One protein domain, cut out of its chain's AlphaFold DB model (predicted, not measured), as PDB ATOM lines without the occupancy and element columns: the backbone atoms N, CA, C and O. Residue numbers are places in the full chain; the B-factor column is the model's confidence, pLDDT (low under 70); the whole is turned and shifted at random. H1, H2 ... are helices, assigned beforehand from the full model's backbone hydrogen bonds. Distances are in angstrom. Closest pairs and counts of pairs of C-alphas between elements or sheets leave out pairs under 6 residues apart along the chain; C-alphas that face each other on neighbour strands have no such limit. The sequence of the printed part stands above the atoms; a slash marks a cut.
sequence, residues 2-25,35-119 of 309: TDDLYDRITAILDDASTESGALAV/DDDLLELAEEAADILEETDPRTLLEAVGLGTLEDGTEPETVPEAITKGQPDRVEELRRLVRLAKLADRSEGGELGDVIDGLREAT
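AT A GLANCE: This is residues 2 to 25 and 35 to 119 of the 309 residues of an uncharacterized protein of Natronococcus jeotgali DSM 18795 (UniProt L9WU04). Two long helices, H1 and H2, lie side by side and run opposite ways, and a third long helix, H5, crosses both. The short helices H3 and H4 and a long loop gather at one end, while residues 109 to 119 of H6 stick out as an arm at the other. The printed part has 109 residues with six named helices, H1 to H6 in that order, and no named strand: all helix. It is elongated, spanning 50 by 27 by 26 A, and only just compact, close to loose, with a radius of gyration of the C-alphas of 15.7 A.

IN THESE COORDINATES: Find C-alpha 2 at (126.825, 115.830, 123.770); from there H1 runs 31.5 A through residues 2 to 23. H2, residues 35 to 51, is 24.5 A long. Next come H3, residues 54 to 60, 9.8 A, and H4, residues 75 to 81, 10.1 A. H5, residues 84 to 104, runs 31.1 A. H6, residues 107 to 119, runs 18.1 A to C-alpha 119 at (90.277, 112.077, 147.039).

HOW THE PARTS SIT: Begin at H1, the hub. It touches H2 at a shallow tilt of 24 degrees, opposite ways, the closest C-alphas being Ala 16 and Leu 38, 5.9 A apart. With residues 9 to 13 alone it touches H5 at a steep tilt of 67 degrees, closest at the C-alphas of Leu 13 and Leu 93, 6.9 A. Look at the C-alphas of Ala 46 and Ala 97, 4.2 A apart, where H2 and H5 touch, only just about perpendicular at 71 degrees. H1 touches H3 with residues 2 to 6 alone, about perpendicular at 84 degrees, closest at the C-alphas of Tyr 6 and Ala 60, 4.8 A. H3 touches H4, closest at the C-alphas of Leu 58 and Ala 78, 7.7 A. H5 and H6 are close but not clearly touching, with the C-alphas of Arg 102 and Leu 108 5.4 A apart. Every O i to N i+4 pair is within hydrogen-bond range in H1, H2, H3, H4 and H6, and 15 of 17 are in H5.

THE WHOLE: The farthest C-alphas, Gly 69 and Glu 117, are 50.7 A apart. Residues 26 to 34 are not printed, and C-alphas 25 and 35 are 13.2 A apart across the cut. The link from H3 to H4, residues 61 to 74, is long. Look for pLDDT under 70 at residues 105 to 109.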
ATOM      1  N   THR A   2     127.958 114.991 123.330       87.62
ATOM      2  CA  THR A   2     126.825 115.830 123.770       87.62
ATOM      3  C   THR A   2     125.603 115.695 122.861       87.62
ATOM      4  O   THR A   2     124.493 115.636 123.373       87.62
ATOM      5  N   ASP A   3     125.805 115.538 121.547       90.38
ATOM      6  CA  ASP A   3     124.719 115.231 120.600       90.38
ATOM      7  C   ASP A   3     124.051 113.875 120.903       90.38
ATOM      8  O   ASP A   3     122.831 113.790 120.977       90.38
ATOM      9  N   ASP A   4     124.846 112.830 121.164       95.50
ATOM     10  CA  ASP A   4     124.328 111.492 121.498       95.50
ATOM     11  C   ASP A   4     123.545 111.505 122.824       95.50
ATOM     12  O   ASP A   4     122.508 110.858 122.960       95.50
ATOM     13  N   LEU A   5     124.030 112.275 123.806       96.25
ATOM     14  CA  LEU A   5     123.350 112.474 125.083       96.25
ATOM     15  C   LEU A   5     122.041 113.256 124.909       96.25
ATOM     16  O   LEU A   5     121.046 112.926 125.548       96.25
ATOM     17  N   TYR A   6     122.021 114.267 124.039       95.81
ATOM     18  CA  TYR A   6     120.805 115.009 123.718       95.81
ATOM     19  C   TYR A   6     119.744 114.110 123.076       95.81
ATOM     20  O   TYR A   6     118.587 114.122 123.503       95.81
ATOM     21  N   ASP A   7     120.137 113.290 122.101       96.94
ATOM     22  CA  ASP A   7     119.239 112.332 121.453       96.94
ATOM     23  C   ASP A   7     118.677 111.328 122.476       96.94
ATOM     24  O   ASP A   7     117.479 111.044 122.473       96.94
ATOM     25  N   ARG A   8     119.505 110.859 123.420       96.50
ATOM     26  CA  ARG A   8     119.067 109.973 124.511       96.50
ATOM     27  C   ARG A   8     118.076 110.652 125.460       96.50
ATOM     28  O   ARG A   8     117.014 110.101 125.728       96.50
ATOM     29  N   ILE A   9     118.388 111.859 125.942       96.88
ATOM     30  CA  ILE A   9     117.505 112.622 126.843       96.88
ATOM     31  C   ILE A   9     116.160 112.897 126.169       96.88
ATOM     32  O   ILE A   9     115.110 112.751 126.791       96.88
ATOM     33  N   THR A  10     116.175 113.306 124.901       96.44
ATOM     34  CA  THR A  10     114.937 113.604 124.172       96.44
ATOM     35  C   THR A  10     114.097 112.360 123.910       96.44
ATOM     36  O   THR A  10     112.880 112.455 124.048       96.44
ATOM     37  N   ALA A  11     114.714 111.208 123.619       97.25
ATOM     38  CA  ALA A  11     114.010 109.932 123.502       97.25
ATOM     39  C   ALA A  11     113.295 109.556 124.811       97.25
ATOM     40  O   ALA A  11     112.079 109.403 124.806       97.25
ATOM     41  N   ILE A  12     114.012 109.555 125.943       97.56
ATOM     42  CA  ILE A  12     113.442 109.236 127.266       97.56
ATOM     43  C   ILE A  12     112.255 110.147 127.599       97.56
ATOM     44  O   ILE A  12     111.239 109.699 128.124       97.56
ATOM     45  N   LEU A  13     112.361 111.447 127.302       96.75
ATOM     46  CA  LEU A  13     111.290 112.403 127.583       96.75
ATOM     47  C   LEU A  13     110.064 112.234 126.669       96.75
ATOM     48  O   LEU A  13     108.948 112.503 127.122       96.75
ATOM     49  N   ASP A  14     110.251 111.840 125.407       97.00
ATOM     50  CA  ASP A  14     109.155 111.562 124.466       97.00
ATOM     51  C   ASP A  14     108.429 110.262 124.840       97.00
ATOM     52  O   ASP A  14     107.196 110.244 124.928       97.00
ATOM     53  N   ASP A  15     109.192 109.222 125.184       96.62
ATOM     54  CA  ASP A  15     108.675 107.935 125.651       96.62
ATOM     55  C   ASP A  15     107.912 108.113 126.973       96.62
ATOM     56  O   ASP A  15     106.737 107.757 127.071       96.62
ATOM     57  N   ALA A  16     108.492 108.818 127.952       95.44
ATOM     58  CA  ALA A  16     107.827 109.093 129.227       95.44
ATOM     59  C   ALA A  16     106.554 109.940 129.054       95.44
ATOM     60  O   ALA A  16     105.579 109.773 129.790       95.44
ATOM     61  N   SER A  17     106.530 110.858 128.080       93.88
ATOM     62  CA  SER A  17     105.321 111.622 127.753       93.88
ATOM     63  C   SER A  17     104.243 110.752 127.107       93.88
ATOM     64  O   SER A  17     103.056 111.042 127.283       93.88
ATOM     65  N   THR A  18     104.634 109.733 126.343       93.38
ATOM     66  CA  THR A  18     103.716 108.777 125.721       93.38
ATOM     67  C   THR A  18     103.098 107.870 126.782       93.38
ATOM     68  O   THR A  18     101.870 107.802 126.862       93.38
ATOM     69  N   GLU A  19     103.917 107.303 127.669       91.19
ATOM     70  CA  GLU A  19     103.460 106.447 128.774       91.19
ATOM     71  C   GLU A  19     102.602 107.217 129.787       91.19
ATOM     72  O   GLU A  19     101.499 106.802 130.146       91.19
ATOM     73  N   SER A  20     103.016 108.433 130.159       87.00
ATOM     74  CA  SER A  20     102.199 109.300 131.018       87.00
ATOM     75  C   SER A  20     100.860 109.676 130.366       87.00
ATOM     76  O   SER A  20      99.853 109.837 131.060       87.00
ATOM     77  N   GLY A  21     100.832 109.824 129.038       85.69
ATOM     78  CA  GLY A  21      99.612 110.074 128.278       85.69
ATOM     79  C   GLY A  21      98.669 108.870 128.261       85.69
ATOM     80  O   GLY A  21      97.456 109.061 128.363       85.69
ATOM     81  N   ALA A  22      99.216 107.654 128.184       83.94
ATOM     82  CA  ALA A  22      98.453 106.413 128.274       83.94
ATOM     83  C   ALA A  22      97.774 106.274 129.646       83.94
ATOM     84  O   ALA A  22      96.585 105.973 129.705       83.94
ATOM     85  N   LEU A  23      98.473 106.629 130.731       79.06
ATOM     86  CA  LEU A  23      97.923 106.613 132.092       79.06
ATOM     87  C   LEU A  23      96.709 107.549 132.272       79.06
ATOM     88  O   LEU A  23      95.802 107.283 133.060       79.06
ATOM     89  N   ALA A  24      96.681 108.672 131.545       79.06
ATOM     90  CA  ALA A  24      95.612 109.665 131.645       79.06
ATOM     91  C   ALA A  24      94.306 109.242 130.944       79.06
ATOM     92  O   ALA A  24      93.258 109.856 131.176       79.06
ATOM     93  N   VAL A  25      94.347 108.222 130.083       78.62
ATOM     94  CA  VAL A  25      93.164 107.673 129.421       78.62
ATOM     95  C   VAL A  25      92.739 106.419 130.187       78.62
ATOM     96  O   VAL A  25      93.443 105.417 130.123       78.62
ATOM     97  N   ASP A  35     102.933 101.709 134.144       81.94
ATOM     98  CA  ASP A  35     103.631 102.183 135.335       81.94
ATOM     99  C   ASP A  35     105.065 101.633 135.392       81.94
ATOM    100  O   ASP A  35     105.989 102.384 135.704       81.94
ATOM    101  N   ASP A  36     105.267 100.358 135.037       87.25
ATOM    102  CA  ASP A  36     106.592  99.726 135.000       87.25
ATOM    103  C   ASP A  36     107.496 100.375 133.937       87.25
ATOM    104  O   ASP A  36     108.642 100.718 134.237       87.25
ATOM    105  N   ASP A  37     106.976 100.617 132.727       91.38
ATOM    106  CA  ASP A  37     107.730 101.254 131.635       91.38
ATOM    107  C   ASP A  37     108.171 102.683 132.018       91.38
ATOM    108  O   ASP A  37     109.296 103.117 131.752       91.38
ATOM    109  N   LEU A  38     107.309 103.425 132.720       92.44
ATOM    110  CA  LEU A  38     107.620 104.774 133.186       92.44
ATOM    111  C   LEU A  38     108.644 104.780 134.338       92.44
ATOM    112  O   LEU A  38     109.423 105.731 134.455       92.44
ATOM    113  N   LEU A  39     108.672 103.732 135.168       92.06
ATOM    114  CA  LEU A  39     109.698 103.543 136.196       92.06
ATOM    115  C   LEU A  39     111.063 103.188 135.592       92.06
ATOM    116  O   LEU A  39     112.066 103.727 136.058       92.06
ATOM    117  N   GLU A  40     111.109 102.368 134.540       94.81
ATOM    118  CA  GLU A  40     112.352 102.066 133.811       94.81
ATOM    119  C   GLU A  40     112.956 103.345 133.202       94.81
ATOM    120  O   GLU A  40     114.136 103.641 133.391       94.81
ATOM    121  N   LEU A  41     112.126 104.182 132.570       96.75
ATOM    122  CA  LEU A  41     112.553 105.485 132.042       96.75
ATOM    123  C   LEU A  41     113.009 106.456 133.145       96.75
ATOM    124  O   LEU A  41     113.874 107.310 132.921       96.75
ATOM    125  N   ALA A  42     112.424 106.354 134.338       95.88
ATOM    126  CA  ALA A  42     112.840 107.127 135.500       95.88
ATOM    127  C   ALA A  42     114.204 106.708 136.040       95.88
ATOM    128  O   ALA A  42     114.998 107.589 136.379       95.88
ATOM    129  N   GLU A  43     114.483 105.406 136.088       95.94
ATOM    130  CA  GLU A  43     115.795 104.869 136.458       95.94
ATOM    131  C   GLU A  43     116.851 105.329 135.445       95.94
ATOM    132  O   GLU A  43     117.863 105.913 135.827       95.94
ATOM    133  N   GLU A  44     116.550 105.240 134.145       96.88
ATOM    134  CA  GLU A  44     117.464 105.708 133.101       96.88
ATOM    135  C   GLU A  44     117.748 107.221 133.196       96.88
ATOM    136  O   GLU A  44     118.880 107.679 133.004       96.88
ATOM    137  N   ALA A  45     116.732 108.025 133.518       97.38
ATOM    138  CA  ALA A  45     116.914 109.452 133.758       97.38
ATOM    139  C   ALA A  45     117.778 109.734 134.997       97.38
ATOM    140  O   ALA A  45     118.546 110.700 134.985       97.38
ATOM    141  N   ALA A  46     117.653 108.930 136.057       96.50
ATOM    142  CA  ALA A  46     118.475 109.045 137.259       96.50
ATOM    143  C   ALA A  46     119.943 108.709 136.962       96.50
ATOM    144  O   ALA A  46     120.813 109.522 137.286       96.50
ATOM    145  N   ASP A  47     120.200 107.616 136.236       96.81
ATOM    146  CA  ASP A  47     121.541 107.219 135.789       96.81
ATOM    147  C   ASP A  47     122.222 108.345 134.999       96.81
ATOM    148  O   ASP A  47     123.366 108.712 135.267       96.81
ATOM    149  N   ILE A  48     121.501 108.977 134.063       96.88
ATOM    150  CA  ILE A  48     122.039 110.104 133.286       96.88
ATOM    151  C   ILE A  48     122.474 111.257 134.198       96.88
ATOM    152  O   ILE A  48     123.522 111.860 133.952       96.88
ATOM    153  N   LEU A  49     121.685 111.594 135.223       96.19
ATOM    154  CA  LEU A  49     122.004 112.692 136.139       96.19
ATOM    155  C   LEU A  49     123.164 112.364 137.088       96.19
ATOM    156  O   LEU A  49     123.861 113.290 137.506       96.19
ATOM    157  N   GLU A  50     123.361 111.093 137.438       96.12
ATOM    158  CA  GLU A  50     124.463 110.652 138.299       96.12
ATOM    159  C   GLU A  50     125.784 110.541 137.527       96.12
ATOM    160  O   GLU A  50     126.830 110.981 138.010       96.12
ATOM    161  N   GLU A  51     125.745 109.987 136.314       96.56
ATOM    162  CA  GLU A  51     126.938 109.720 135.507       96.56
ATOM    163  C   GLU A  51     127.448 110.952 134.747       96.56
ATOM    164  O   GLU A  51     128.633 111.033 134.413       96.56
ATOM    165  N   THR A  52     126.569 111.915 134.450       97.12
ATOM    166  CA  THR A  52     126.907 113.060 133.597       97.12
ATOM    167  C   THR A  52     127.271 114.295 134.412       97.12
ATOM    168  O   THR A  52     126.505 114.769 135.250       97.12
ATOM    169  N   ASP A  53     128.401 114.923 134.073       96.25
ATOM    170  CA  ASP A  53     128.767 116.222 134.634       96.25
ATOM    171  C   ASP A  53     127.670 117.281 134.388       96.25
ATOM    172  O   ASP A  53     127.200 117.434 133.255       96.25
ATOM    173  N   PRO A  54     127.327 118.128 135.381       95.12
ATOM    174  CA  PRO A  54     126.274 119.137 135.230       95.12
ATOM    175  C   PRO A  54     126.478 120.090 134.046       95.12
ATOM    176  O   PRO A  54     125.511 120.561 133.456       95.12
ATOM    177  N   ARG A  55     127.734 120.387 133.684       93.06
ATOM    178  CA  ARG A  55     128.054 121.235 132.524       93.06
ATOM    179  C   ARG A  55     127.760 120.525 131.203       93.06
ATOM    180  O   ARG A  55     127.107 121.114 130.349       93.06
ATOM    181  N   THR A  56     128.172 119.267 131.078       95.75
ATOM    182  CA  THR A  56     127.894 118.416 129.915       95.75
ATOM    183  C   THR A  56     126.392 118.198 129.743       95.75
ATOM    184  O   THR A  56     125.886 118.260 128.627       95.75
ATOM    185  N   LEU A  57     125.659 118.032 130.850       95.94
ATOM    186  CA  LEU A  57     124.200 117.930 130.843       95.94
ATOM    187  C   LEU A  57     123.537 119.220 130.337       95.94
ATOM    188  O   LEU A  57     122.645 119.167 129.494       95.94
ATOM    189  N   LEU A  58     123.971 120.388 130.827       95.44
ATOM    190  CA  LEU A  58     123.455 121.673 130.345       95.44
ATOM    191  C   LEU A  58     123.754 121.872 128.860       95.44
ATOM    192  O   LEU A  58     122.883 122.332 128.129       95.44
ATOM    193  N   GLU A  59     124.954 121.525 128.404       95.38
ATOM    194  CA  GLU A  59     125.308 121.583 126.987       95.38
ATOM    195  C   GLU A  59     124.421 120.663 126.146       95.38
ATOM    196  O   GLU A  59     123.846 121.127 125.163       95.38
ATOM    197  N   ALA A  60     124.231 119.411 126.575       96.69
ATOM    198  CA  ALA A  60     123.373 118.453 125.889       96.69
ATOM    199  C   ALA A  60     121.930 118.960 125.782       96.69
ATOM    200  O   ALA A  60     121.370 118.957 124.697       96.69
ATOM    201  N   VAL A  61     121.349 119.511 126.852       95.62
ATOM    202  CA  VAL A  61     119.993 120.101 126.822       95.62
ATOM    203  C   VAL A  61     119.941 121.431 126.034       95.62
ATOM    204  O   VAL A  61     118.884 122.035 125.868       95.62
ATOM    205  N   GLY A  62     121.065 121.928 125.507       94.94
ATOM    206  CA  GLY A  62     121.124 123.184 124.751       94.94
ATOM    207  C   GLY A  62     121.093 124.441 125.629       94.94
ATOM    208  O   GLY A  62     120.777 125.528 125.149       94.94
ATOM    209  N   LEU A  63     121.416 124.300 126.915       95.94
ATOM    210  CA  LEU A  63     121.602 125.376 127.895       95.94
ATOM    211  C   LEU A  63     123.079 125.758 128.095       95.94
ATOM    212  O   LEU A  63     123.362 126.687 128.847       95.94
ATOM    213  N   GLY A  64     124.015 125.073 127.430       93.44
ATOM    214  CA  GLY A  64     125.449 125.399 127.466       93.44
ATOM    215  C   GLY A  64     125.795 126.735 126.802       93.44
ATOM    216  O   GLY A  64     126.826 127.325 127.098       93.44
ATOM    217  N   THR A  65     124.906 127.257 125.954       93.38
ATOM    218  CA  THR A  65     125.060 128.561 125.300       93.38
ATOM    219  C   THR A  65     123.794 129.390 125.463       93.38
ATOM    220  O   THR A  65     122.702 128.948 125.103       93.38
ATOM    221  N   LEU A  66     123.941 130.607 125.973       93.31
ATOM    222  CA  LEU A  66     122.868 131.587 126.109       93.31
ATOM    223  C   LEU A  66     122.483 132.183 124.743       93.31
ATOM    224  O   LEU A  66     123.191 132.039 123.745       93.31
ATOM    225  N   GLU A  67     121.354 132.899 124.685       90.38
ATOM    226  CA  GLU A  67     120.851 133.507 123.438       90.38
ATOM    227  C   GLU A  67     121.794 134.562 122.833       90.38
ATOM    228  O   GLU A  67     121.747 134.834 121.633       90.38
ATOM    229  N   ASP A  68     122.654 135.164 123.656       90.19
ATOM    230  CA  ASP A  68     123.692 136.104 123.227       90.19
ATOM    231  C   ASP A  68     124.976 135.408 122.737       90.19
ATOM    232  O   ASP A  68     125.915 136.081 122.303       90.19
ATOM    233  N   GLY A  69     124.997 134.071 122.759       94.00
ATOM    234  CA  GLY A  69     126.130 133.232 122.385       94.00
ATOM    235  C   GLY A  69     127.210 133.132 123.461       94.00
ATOM    236  O   GLY A  69     128.279 132.598 123.171       94.00
ATOM    237  N   THR A  70     126.971 133.658 124.666       94.69
ATOM    238  CA  THR A  70     127.881 133.486 125.805       94.69
ATOM    239  C   THR A  70     127.583 132.190 126.551       94.69
ATOM    240  O   THR A  70     126.454 131.699 126.549       94.69
ATOM    241  N   GLU A  71     128.600 131.607 127.173       94.12
ATOM    242  CA  GLU A  71     128.436 130.433 128.030       94.12
ATOM    243  C   GLU A  71     128.043 130.903 129.441       94.12
ATOM    244  O   GLU A  71     128.615 131.879 129.937       94.12
ATOM    245  N   PRO A  72     127.065 130.261 130.103       94.25
ATOM    246  CA  PRO A  72     126.713 130.609 131.472       94.25
ATOM    247  C   PRO A  72     127.840 130.202 132.427       94.25
ATOM    248  O   PRO A  72     128.327 129.072 132.390       94.25
ATOM    249  N   GLU A  73     128.225 131.089 133.347       92.06
ATOM    250  CA  GLU A  73     129.305 130.798 134.303       92.06
ATOM    251  C   GLU A  73     128.834 129.854 135.420       92.06
ATOM    252  O   GLU A  73     129.631 129.169 136.070       92.06
ATOM    253  N   THR A  74     127.517 129.797 135.648       93.31
ATOM    254  CA  THR A  74     126.899 129.004 136.713       93.31
ATOM    255  C   THR A  74     125.607 128.317 136.264       93.31
ATOM    256  O   THR A  74     124.879 128.809 135.401       93.31
ATOM    257  N   VAL A  75     125.264 127.194 136.905       93.19
ATOM    258  CA  VAL A  75     124.001 126.470 136.653       93.19
ATOM    259  C   VAL A  75     122.761 127.356 136.878       93.19
ATOM    260  O   VAL A  75     121.880 127.369 136.017       93.19
ATOM    261  N   PRO A  76     122.659 128.150 137.968       93.75
ATOM    262  CA  PRO A  76     121.514 129.043 138.154       93.75
ATOM    263  C   PRO A  76     121.386 130.091 137.045       93.75
ATOM    264  O   PRO A  76     120.271 130.456 136.668       93.75
ATOM    265  N   GLU A  77     122.507 130.569 136.505       93.12
ATOM    266  CA  GLU A  77     122.506 131.494 135.377       93.12
ATOM    267  C   GLU A  77     121.980 130.830 134.103       93.12
ATOM    268  O   GLU A  77     121.097 131.403 133.463       93.12
ATOM    269  N   ALA A  78     122.433 129.610 133.797       94.31
ATOM    270  CA  ALA A  78     121.930 128.817 132.673       94.31
ATOM    271  C   ALA A  78     120.406 128.622 132.752       94.31
ATOM    272  O   ALA A  78     119.701 128.777 131.760       94.31
ATOM    273  N   ILE A  79     119.871 128.368 133.949       93.69
ATOM    274  CA  ILE A  79     118.428 128.185 134.172       93.69
ATOM    275  C   ILE A  79     117.652 129.508 134.066       93.69
ATOM    276  O   ILE A  79     116.507 129.522 133.620       93.69
ATOM    277  N   THR A  80     118.241 130.623 134.502       95.44
ATOM    278  CA  THR A  80     117.545 131.923 134.547       95.44
ATOM    279  C   THR A  80     117.558 132.637 133.197       95.44
ATOM    280  O   THR A  80     116.586 133.305 132.849       95.44
ATOM    281  N   LYS A  81     118.671 132.541 132.462       94.81
ATOM    282  CA  LYS A  81     118.890 133.226 131.180       94.81
ATOM    283  C   LYS A  81     118.753 132.308 129.964       94.81
ATOM    284  O   LYS A  81     118.727 132.809 128.844       94.81
ATOM    285  N   GLY A  82     118.715 130.994 130.169       93.94
ATOM    286  CA  GLY A  82     118.562 130.020 129.097       93.94
ATOM    287  C   GLY A  82     117.174 130.039 128.463       93.94
ATOM    288  O   GLY A  82     116.231 130.654 128.966       93.94
ATOM    289  N   GLN A  83     117.050 129.337 127.339       95.25
ATOM    290  CA  GLN A  83     115.789 129.232 126.613       95.25
ATOM    291  C   GLN A  83     114.735 128.496 127.458       95.25
ATOM    292  O   GLN A  83     115.026 127.426 127.997       95.25
ATOM    293  N   PRO A  84     113.498 129.016 127.552       95.56
ATOM    294  CA  PRO A  84     112.479 128.468 128.446       95.56
ATOM    295  C   PRO A  84     112.105 127.021 128.104       95.56
ATOM    296  O   PRO A  84     111.893 126.224 129.015       95.56
ATOM    297  N   ASP A  85     112.079 126.671 126.815       95.94
ATOM    298  CA  ASP A  85     111.757 125.315 126.357       95.94
ATOM    299  C   ASP A  85     112.816 124.301 126.828       95.94
ATOM    300  O   ASP A  85     112.479 123.231 127.329       95.94
ATOM    301  N   ARG A  86     114.098 124.683 126.779       95.75
ATOM    302  CA  ARG A  86     115.226 123.855 127.236       95.75
ATOM    303  C   ARG A  86     115.266 123.707 128.753       95.75
ATOM    304  O   ARG A  86     115.557 122.640 129.285       95.75
ATOM    305  N   VAL A  87     114.919 124.771 129.476       96.50
ATOM    306  CA  VAL A  87     114.764 124.707 130.937       96.50
ATOM    307  C   VAL A  87     113.632 123.755 131.323       96.50
ATOM    308  O   VAL A  87     113.742 123.050 132.326       96.50
ATOM    309  N   GLU A  88     112.546 123.719 130.553       96.50
ATOM    310  CA  GLU A  88     111.449 122.788 130.801       96.50
ATOM    311  C   GLU A  88     111.849 121.333 130.515       96.50
ATOM    312  O   GLU A  88     111.508 120.465 131.316       96.50
ATOM    313  N   GLU A  89     112.630 121.063 129.463       96.44
ATOM    314  CA  GLU A  89     113.225 119.738 129.208       96.44
ATOM    315  C   GLU A  89     114.072 119.267 130.405       96.44
ATOM    316  O   GLU A  89     113.810 118.196 130.958       96.44
ATOM    317  N   LEU A  90     114.995 120.105 130.901       96.75
ATOM    318  CA  LEU A  90     115.798 119.794 132.094       96.75
ATOM    319  C   LEU A  90     114.920 119.537 133.330       96.75
ATOM    320  O   LEU A  90     115.171 118.620 134.111       96.75
ATOM    321  N   ARG A  91     113.869 120.341 133.529       96.69
ATOM    322  CA  ARG A  91     112.939 120.166 134.656       96.69
ATOM    323  C   ARG A  91     112.164 118.861 134.568       96.69
ATOM    324  O   ARG A  91     111.929 118.255 135.612       96.69
ATOM    325  N   ARG A  92     111.739 118.450 133.374       96.06
ATOM    326  CA  ARG A  92     111.059 117.166 133.169       96.06
ATOM    327  C   ARG A  92     111.998 116.010 133.473       96.06
ATOM    328  O   ARG A  92     111.607 115.150 134.251       96.06
ATOM    329  N   LEU A  93     113.239 116.066 132.987       96.81
ATOM    330  CA  LEU A  93     114.254 115.051 133.276       96.81
ATOM    331  C   LEU A  93     114.488 114.899 134.787       96.81
ATOM    332  O   LEU A  93     114.415 113.799 135.319       96.81
ATOM    333  N   VAL A  94     114.656 116.011 135.514       96.31
ATOM    334  CA  VAL A  94     114.829 115.990 136.982       96.31
ATOM    335  C   VAL A  94     113.591 115.459 137.711       96.31
ATOM    336  O   VAL A  94     113.717 114.823 138.755       96.31
ATOM    337  N   ARG A  95     112.377 115.736 137.217       95.06
ATOM    338  CA  ARG A  95     111.153 115.170 137.809       95.06
ATOM    339  C   ARG A  95     111.061 113.666 137.576       95.06
ATOM    340  O   ARG A  95     110.624 112.978 138.490       95.06
ATOM    341  N   LEU A  96     111.464 113.204 136.393       95.50
ATOM    342  CA  LEU A  96     111.471 111.796 136.022       95.50
ATOM    343  C   LEU A  96     112.494 111.026 136.871       95.50
ATOM    344  O   LEU A  96     112.109 110.099 137.563       95.50
ATOM    345  N   ALA A  97     113.732 111.510 136.985       96.00
ATOM    346  CA  ALA A  97     114.740 110.919 137.873       96.00
ATOM    347  C   ALA A  97     114.285 110.847 139.345       96.00
ATOM    348  O   ALA A  97     114.408 109.824 140.008       96.00
ATOM    349  N   LYS A  98     113.655 111.915 139.857       93.44
ATOM    350  CA  LYS A  98     113.090 111.929 141.221       93.44
ATOM    351  C   LYS A  98     111.945 110.942 141.435       93.44
ATOM    352  O   LYS A  98     111.535 110.751 142.581       93.44
ATOM    353  N   LEU A  99     111.348 110.425 140.369       91.31
ATOM    354  CA  LEU A  99     110.326 109.397 140.470       91.31
ATOM    355  C   LEU A  99     110.963 108.039 140.787       91.31
ATOM    356  O   LEU A  99     110.430 107.342 141.649       91.31
ATOM    357  N   ALA A 100     112.118 107.725 140.189       90.94
ATOM    358  CA  ALA A 100     112.894 106.525 140.506       90.94
ATOM    359  C   ALA A 100     113.351 106.523 141.971       90.94
ATOM    360  O   ALA A 100     113.077 105.571 142.696       90.94
ATOM    361  N   ASP A 101     113.886 107.644 142.469       86.31
ATOM    362  CA  ASP A 101     114.259 107.778 143.890       86.31
ATOM    363  C   ASP A 101     113.097 107.438 144.849       86.31
ATOM    364  O   ASP A 101     113.290 106.913 145.948       86.31
ATOM    365  N   ARG A 102     111.858 107.767 144.459       82.19
ATOM    366  CA  ARG A 102     110.672 107.526 145.294       82.19
ATOM    367  C   ARG A 102     110.108 106.119 145.154       82.19
ATOM    368  O   ARG A 102     109.477 105.655 146.107       82.19
ATOM    369  N   SER A 103     110.289 105.462 144.008       80.56
ATOM    370  CA  SER A 103     109.845 104.078 143.825       80.56
ATOM    371  C   SER A 103     110.692 103.127 144.675       80.56
ATOM    372  O   SER A 103     110.137 102.261 145.354       80.56
ATOM    373  N   GLU A 104     112.004 103.360 144.764       73.38
ATOM    374  CA  GLU A 104     112.913 102.575 145.607       73.38
ATOM    375  C   GLU A 104     112.627 102.728 147.108       73.38
ATOM    376  O   GLU A 104     112.761 101.780 147.889       73.38
ATOM    377  N   GLY A 105     112.211 103.928 147.523       64.69
ATOM    378  CA  GLY A 105     111.934 104.254 148.920       64.69
ATOM    379  C   GLY A 105     110.595 103.737 149.455       64.69
ATOM    380  O   GLY A 105     110.351 103.858 150.654       64.69
ATOM    381  N   GLY A 106     109.702 103.212 148.607       64.06
ATOM    382  CA  GLY A 106     108.332 102.823 148.984       64.06
ATOM    383  C   GLY A 106     107.409 103.991 149.378       64.06
ATOM    384  O   GLY A 106     106.200 103.806 149.489       64.06
ATOM    385  N   GLU A 107     107.952 105.200 149.528       66.00
ATOM    386  CA  GLU A 107     107.245 106.413 149.953       66.00
ATOM    387  C   GLU A 107     106.201 106.865 148.919       66.00
ATOM    388  O   GLU A 107     105.183 107.459 149.269       66.00
ATOM    389  N   LEU A 108     106.410 106.545 147.634       68.50
ATOM    390  CA  LEU A 108     105.450 106.870 146.576       68.50
ATOM    391  C   LEU A 108     104.109 106.145 146.768       68.50
ATOM    392  O   LEU A 108     103.064 106.751 146.546       68.50
ATOM    393  N   GLY A 109     104.140 104.881 147.203       64.12
ATOM    394  CA  GLY A 109     102.933 104.092 147.461       64.12
ATOM    395  C   GLY A 109     102.103 104.700 148.587       64.12
ATOM    396  O   GLY A 109     100.918 104.942 148.401       64.12
ATOM    397  N   ASP A 110     102.752 105.070 149.694       72.81
ATOM    398  CA  ASP A 110     102.090 105.701 150.841       72.81
ATOM    399  C   ASP A 110     101.463 107.063 150.479       72.81
ATOM    400  O   ASP A 110     100.382 107.405 150.960       72.81
ATOM    401  N   VAL A 111     102.110 107.843 149.606       72.81
ATOM    402  CA  VAL A 111     101.577 109.136 149.143       72.81
ATOM    403  C   VAL A 111     100.434 108.954 148.146       72.81
ATOM    404  O   VAL A 111      99.466 109.709 148.210       72.81
ATOM    405  N   ILE A 112     100.516 107.985 147.230       72.88
ATOM    406  CA  ILE A 112      99.441 107.701 146.270       72.88
ATOM    407  C   ILE A 112      98.230 107.108 146.989       72.88
ATOM    408  O   ILE A 112      97.117 107.564 146.737       72.88
ATOM    409  N   ASP A 113      98.428 106.169 147.915       72.69
ATOM    410  CA  ASP A 113      97.357 105.626 148.752       72.69
ATOM    411  C   ASP A 113      96.754 106.722 149.638       72.69
ATOM    412  O   ASP A 113      95.535 106.851 149.692       72.69
ATOM    413  N   GLY A 114      97.576 107.596 150.228       73.62
ATOM    414  CA  GLY A 114      97.099 108.751 150.992       73.62
ATOM    415  C   GLY A 114      96.341 109.780 150.145       73.62
ATOM    416  O   GLY A 114      95.329 110.320 150.585       73.62
ATOM    417  N   LEU A 115      96.779 110.041 148.907       76.25
ATOM    418  CA  LEU A 115      96.082 110.932 147.974       76.25
ATOM    419  C   LEU A 115      94.777 110.299 147.484       76.25
ATOM    420  O   LEU A 115      93.780 111.002 147.334       76.25
ATOM    421  N   ARG A 116      94.766 108.982 147.255       71.88
ATOM    422  CA  ARG A 116      93.577 108.215 146.881       71.88
ATOM    423  C   ARG A 116      92.571 108.153 148.023       71.88
ATOM    424  O   ARG A 116      91.387 108.290 147.762       71.88
ATOM    425  N   GLU A 117      93.026 108.018 149.262       73.56
ATOM    426  CA  GLU A 117      92.182 108.108 150.456       73.56
ATOM    427  C   GLU A 117      91.629 109.533 150.626       73.56
ATOM    428  O   GLU A 117      90.431 109.713 150.818       73.56
ATOM    429  N   ALA A 118      92.458 110.563 150.417       73.12
ATOM    430  CA  ALA A 118      92.037 111.964 150.495       73.12
ATOM    431  C   ALA A 118      91.098 112.410 149.357       73.12
ATOM    432  O   ALA A 118      90.348 113.366 149.524       73.12
ATOM    433  N   THR A 119      91.147 111.761 148.189       71.00
ATOM    434  CA  THR A 119      90.277 112.077 147.039       71.00
ATOM    435  C   THR A 119      89.118 111.097 146.859       71.00
ATOM    436  O   THR A 119      88.200 111.396 146.096       71.00
TER     437      THR A 119